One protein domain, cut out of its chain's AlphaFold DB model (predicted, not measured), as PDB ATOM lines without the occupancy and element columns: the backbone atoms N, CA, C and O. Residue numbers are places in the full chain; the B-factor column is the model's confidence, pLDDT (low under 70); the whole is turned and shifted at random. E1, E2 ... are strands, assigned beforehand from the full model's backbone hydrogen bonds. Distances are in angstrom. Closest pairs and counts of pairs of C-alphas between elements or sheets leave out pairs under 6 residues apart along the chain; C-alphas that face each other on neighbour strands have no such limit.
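AT A GLANCE: This is residues 35 to 76 of the 76 residues of an uncharacterized protein of Anaerotruncus sp. 22A2-44 (UniProt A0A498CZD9). With little regular structure, this is a single small sheet of three short strands, E1, E2 and E3, side by side with E2 in the middle, and loops and tails drawn out past its ends. The printed part has 42 residues, 13 of them in named strands, with no named helix; the class is all strand. The sheet, in order E1, E2, E3, is antiparallel throughout. The whole is loose, with a radius of gyration of the C-alphas of 12.8 A, and elongated, spanning 39 by 21 by 14 A.

IN THESE COORDINATES: E2, residues 55 to 59, is 13.3 A long. E3, residues 65 to 69, is 12.7 A long and ends at C-alpha 69 (26.482, 107.134, 3.342). E1, residues 41 to 43, begins at C-alpha 41 (33.393, 110.140, 12.927) and is 6.5 A long.

HOW THE PARTS SIT: The strands form a meander, each the antiparallel neighbour of the one before. E2, the inner strand, makes a hairpin with E3 at 162 degrees; N 58 and O 66 are 2.9 A apart, within hydrogen-bond range. E1 and E2 make a hairpin at 159 degrees, with N 43 and O 55 at 2.9 A, also within range. The edge strands E1 and E3 are apart.

THE WHOLE: The farthest C-alphas, of Asp 37 and Asn 76, are 41.4 A apart. The printed part has no cut. The link from E1 to E2 is long, with 11 residues; that from E2 to E3 is tight. Residues 35, 48 and 76 have pLDDT under 70.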
ATOM      1  N   ASP A  35      39.980 120.289  10.517       69.56
ATOM      2  CA  ASP A  35      40.014 120.854  11.857       69.56
ATOM      3  C   ASP A  35      40.428 119.735  12.837       69.56
ATOM      4  O   ASP A  35      39.760 118.698  12.889       69.56
ATOM      5  N   PRO A  36      41.552 119.880  13.565       71.44
ATOM      6  CA  PRO A  36      42.030 118.844  14.477       71.44
ATOM      7  C   PRO A  36      41.088 118.619  15.668       71.44
ATOM      8  O   PRO A  36      41.114 117.535  16.249       71.44
ATOM      9  N   ASP A  37      40.257 119.607  16.011       76.75
ATOM     10  CA  ASP A  37      39.299 119.544  17.114       76.75
ATOM     11  C   ASP A  37      37.925 119.009  16.667       76.75
ATOM     12  O   ASP A  37      37.107 118.631  17.509       76.75
ATOM     13  N   MET A  38      37.666 118.922  15.354       73.19
ATOM     14  CA  MET A  38      36.442 118.342  14.786       73.19
ATOM     15  C   MET A  38      36.748 117.034  14.042       73.19
ATOM     16  O   MET A  38      36.858 117.019  12.811       73.19
ATOM     17  N   PRO A  39      36.890 115.911  14.770       76.25
ATOM     18  CA  PRO A  39      37.277 114.646  14.173       76.25
ATOM     19  C   PRO A  39      36.207 114.116  13.216       76.25
ATOM     20  O   PRO A  39      35.002 114.273  13.416       76.25
ATOM     21  N   ILE A  40      36.679 113.421  12.185       87.00
ATOM     22  CA  ILE A  40      35.839 112.623  11.297       87.00
ATOM     23  C   ILE A  40      35.318 111.424  12.101       87.00
ATOM     24  O   ILE A  40      36.114 110.629  12.601       87.00
ATOM     25  N   GLU A  41      33.997 111.281  12.229       88.81
ATOM     26  CA  GLU A  41      33.393 110.140  12.927       88.81
ATOM     27  C   GLU A  41      33.004 109.032  11.940       88.81
ATOM     28  O   GLU A  41      32.266 109.254  10.974       88.81
ATOM     29  N   GLU A  42      33.447 107.811  12.226       89.44
ATOM     30  CA  GLU A  42      33.120 106.607  11.462       89.44
ATOM     31  C   GLU A  42      32.029 105.803  12.179       89.44
ATOM     32  O   GLU A  42      32.187 105.380  13.326       89.44
ATOM     33  N   ILE A  43      30.909 105.553  11.500       87.75
ATOM     34  CA  ILE A  43      29.789 104.785  12.054       87.75
ATOM     35  C   ILE A  43      29.690 103.458  11.321       87.75
ATOM     36  O   ILE A  43      29.285 103.396  10.160       87.75
ATOM     37  N   TYR A  44      30.018 102.381  12.028       86.19
ATOM     38  CA  TYR A  44      29.904 101.019  11.525       86.19
ATOM     39  C   TYR A  44      28.513 100.446  11.794       86.19
ATOM     40  O   TYR A  44      27.953 100.588  12.884       86.19
ATOM     41  N   GLY A  45      27.965  99.753  10.795       78.69
ATOM     42  CA  GLY A  45      26.726  99.001  10.948       78.69
ATOM     43  C   GLY A  45      26.884  97.825  11.920       78.69
ATOM     44  O   GLY A  45      27.984  97.364  12.225       78.69
ATOM     45  N   ARG A  46      25.760  97.263  12.385       77.31
ATOM     46  CA  ARG A  46      25.765  96.116  13.325       77.31
ATOM     47  C   ARG A  46      26.433  94.855  12.758       77.31
ATOM     48  O   ARG A  46      26.772  93.943  13.514       77.31
ATOM     49  N   ASN A  47      26.600  94.771  11.440       76.38
ATOM     50  CA  ASN A  47      27.204  93.621  10.785       76.38
ATOM     51  C   ASN A  47      28.737  93.668  10.882       76.38
ATOM     52  O   ASN A  47      29.407  94.227  10.018       76.38
ATOM     53  N   ARG A  48      29.293  92.990  11.892       66.50
ATOM     54  CA  ARG A  48      30.748  92.850  12.111       66.50
ATOM     55  C   ARG A  48      31.537  92.256  10.935       66.50
ATOM     56  O   ARG A  48      32.760  92.285  10.969       66.50
ATOM     57  N   LYS A  49      30.875  91.674   9.927       72.44
ATOM     58  CA  LYS A  49      31.545  91.148   8.726       72.44
ATOM     59  C   LYS A  49      31.860  92.222   7.684       72.44
ATOM     60  O   LYS A  49      32.549  91.913   6.718       72.44
ATOM     61  N   VAL A  50      31.345  93.443   7.839       70.50
ATOM     62  CA  VAL A  50      31.630  94.548   6.919       70.50
ATOM     63  C   VAL A  50      32.798  95.352   7.497       70.50
ATOM     64  O   VAL A  50      32.629  95.971   8.544       70.50
ATOM     65  N   PRO A  51      33.985  95.342   6.860       79.25
ATOM     66  CA  PRO A  51      35.157  96.058   7.370       79.25
ATOM     67  C   PRO A  51      35.087  97.574   7.119       79.25
ATOM     68  O   PRO A  51      35.998  98.299   7.502       79.25
ATOM     69  N   TYR A  52      34.022  98.047   6.471       81.62
ATOM     70  CA  TYR A  52      33.840  99.435   6.061       81.62
ATOM     71  C   TYR A  52      32.731 100.107   6.883       81.62
ATOM     72  O   TYR A  52      31.733  99.443   7.198       81.62
ATOM     73  N   PRO A  53      32.877 101.399   7.225       84.88
ATOM     74  CA  PRO A  53      31.825 102.149   7.891       84.88
ATOM     75  C   PRO A  53      30.602 102.284   6.979       84.88
ATOM     76  O   PRO A  53      30.710 102.359   5.757       84.88
ATOM     77  N   GLU A  54      29.425 102.312   7.592       86.56
ATOM     78  CA  GLU A  54      28.162 102.569   6.901       86.56
ATOM     79  C   GLU A  54      28.036 104.061   6.578       86.56
ATOM     80  O   GLU A  54      27.609 104.435   5.486       86.56
ATOM     81  N   ASN A  55      28.474 104.911   7.515       89.12
ATOM     82  CA  ASN A  55      28.443 106.359   7.369       89.12
ATOM     83  C   ASN A  55      29.742 106.993   7.876       89.12
ATOM     84  O   ASN A  55      30.275 106.575   8.903       89.12
ATOM     85  N   ILE A  56      30.190 108.048   7.196       91.00
ATOM     86  CA  ILE A  56      31.210 108.975   7.695       91.00
ATOM     87  C   ILE A  56      30.550 110.326   7.957       91.00
ATOM     88  O   ILE A  56      29.839 110.855   7.100       91.00
ATOM     89  N   ARG A  57      30.780 110.881   9.145       90.62
ATOM     90  CA  ARG A  57      30.298 112.202   9.550       90.62
ATOM     91  C   ARG A  57      31.458 113.179   9.633       90.62
ATOM     92  O   ARG A  57      32.494 112.868  10.213       90.62
ATOM     93  N   VAL A  58      31.261 114.361   9.064       89.25
ATOM     94  CA  VAL A  58      32.254 115.438   9.028       89.25
ATOM     95  C   VAL A  58      31.558 116.735   9.414       89.25
ATOM     96  O   VAL A  58      30.545 117.085   8.805       89.25
ATOM     97  N   ILE A  59      32.082 117.444  10.414       86.19
ATOM     98  CA  ILE A  59      31.633 118.809  10.702       86.19
ATOM     99  C   ILE A  59      32.360 119.755   9.747       86.19
ATOM    100  O   ILE A  59      33.584 119.735   9.633       86.19
ATOM    101  N   MET A  60      31.586 120.543   9.015       83.06
ATOM    102  CA  MET A  60      32.073 121.516   8.047       83.06
ATOM    103  C   MET A  60      32.461 122.823   8.751       83.06
ATOM    104  O   MET A  60      32.050 123.085   9.879       83.06
ATOM    105  N   GLN A  61      33.216 123.689   8.068       74.75
ATOM    106  CA  GLN A  61      33.677 124.972   8.629       74.75
ATOM    107  C   GLN A  61      32.544 125.910   9.080       74.75
ATOM    108  O   GLN A  61      32.749 126.750   9.951       74.75
ATOM    109  N   ASP A  62      31.354 125.784   8.494       81.94
ATOM    110  CA  ASP A  62      30.161 126.551   8.870       81.94
ATOM    111  C   ASP A  62      29.377 125.925  10.043       81.94
ATOM    112  O   ASP A  62      28.310 126.414  10.410       81.94
ATOM    113  N   GLY A  63      29.895 124.842  10.634       80.50
ATOM    114  CA  GLY A  63      29.254 124.076  11.701       80.50
ATOM    115  C   GLY A  63      28.179 123.103  11.212       80.50
ATOM    116  O   GLY A  63      27.557 122.425  12.031       80.50
ATOM    117  N   SER A  64      27.938 123.009   9.900       86.38
ATOM    118  CA  SER A  64      27.006 122.026   9.348       86.38
ATOM    119  C   SER A  64      27.582 120.609   9.421       86.38
ATOM    120  O   SER A  64      28.791 120.393   9.347       86.38
ATOM    121  N   LEU A  65      26.704 119.615   9.577       88.19
ATOM    122  CA  LEU A  65      27.089 118.206   9.598       88.19
ATOM    123  C   LEU A  65      26.918 117.598   8.204       88.19
ATOM    124  O   LEU A  65      25.793 117.364   7.755       88.19
ATOM    125  N   GLY A  66      28.029 117.287   7.543       88.75
ATOM    126  CA  GLY A  66      28.037 116.447   6.353       88.75
ATOM    127  C   GLY A  66      27.987 114.971   6.735       88.75
ATOM    128  O   GLY A  66      28.759 114.513   7.576       88.75
ATOM    129  N   VAL A  67      27.088 114.214   6.105       89.81
ATOM    130  CA  VAL A  67      26.975 112.762   6.291       89.81
ATOM    131  C   VAL A  67      27.139 112.076   4.941       89.81
ATOM    132  O   VAL A  67      26.362 112.318   4.018       89.81
ATOM    133  N   TYR A  68      28.143 111.210   4.837       88.50
ATOM    134  CA  TYR A  68      28.428 110.411   3.650       88.50
ATOM    135  C   TYR A  68      28.029 108.961   3.910       88.50
ATOM    136  O   TYR A  68      28.676 108.272   4.699       88.50
ATOM    137  N   CYS A  69      26.966 108.509   3.247       86.25
ATOM    138  CA  CYS A  69      26.482 107.134   3.342       86.25
ATOM    139  C   CYS A  69      27.144 106.274   2.260       86.25
ATOM    140  O   CYS A  69      27.024 106.570   1.068       86.25
ATOM    141  N   PHE A  70      27.810 105.192   2.655       82.12
ATOM    142  CA  PHE A  70      28.444 104.282   1.707       82.12
ATOM    143  C   PHE A  70      27.434 103.252   1.212       82.12
ATOM    144  O   PHE A  70      26.906 102.445   1.975       82.12
ATOM    145  N   VAL A  71      27.181 103.260  -0.095       76.69
ATOM    146  CA  VAL A  71      26.345 102.246  -0.738       76.69
ATOM    147  C   VAL A  71      27.247 101.119  -1.218       76.69
ATOM    148  O   VAL A  71      28.181 101.337  -1.991       76.69
ATOM    149  N   LYS A  72      26.964  99.895  -0.771       73.06
ATOM    150  CA  LYS A  72      27.619  98.703  -1.304       73.06
ATOM    151  C   LYS A  72      27.182  98.526  -2.760       73.06
ATOM    152  O   LYS A  72      26.020  98.231  -3.021       73.06
ATOM    153  N   ILE A  73      28.112  98.693  -3.691       78.94
ATOM    154  CA  ILE A  73      27.897  98.336  -5.094       78.94
ATOM    155  C   ILE A  73      28.257  96.858  -5.227       78.94
ATOM    156  O   ILE A  73      29.408  96.476  -5.007       78.94
ATOM    157  N   GLU A  74      27.275  96.009  -5.519       76.12
ATOM    158  CA  GLU A  74      27.551  94.612  -5.853       76.12
ATOM    159  C   GLU A  74      28.034  94.544  -7.307       76.12
ATOM    160  O   GLU A  74      27.404  95.149  -8.179       76.12
ATOM    161  N   PRO A  75      29.176  93.890  -7.588       72.88
ATOM    162  CA  PRO A  75      29.610  93.690  -8.961       72.88
ATOM    163  C   PRO A  75      28.600  92.777  -9.670       72.88
ATOM    164  O   PRO A  75      28.269  91.712  -9.151       72.88
ATOM    165  N   ASN A  76      28.104  93.242 -10.820       60.81
ATOM    166  CA  ASN A  76      27.261  92.476 -11.747       60.81
ATOM    167  C   ASN A  76      28.032  91.307 -12.370       60.81
ATOM    168  O   ASN A  76      29.228  91.508 -12.687       60.81
TER     169      ASN A  76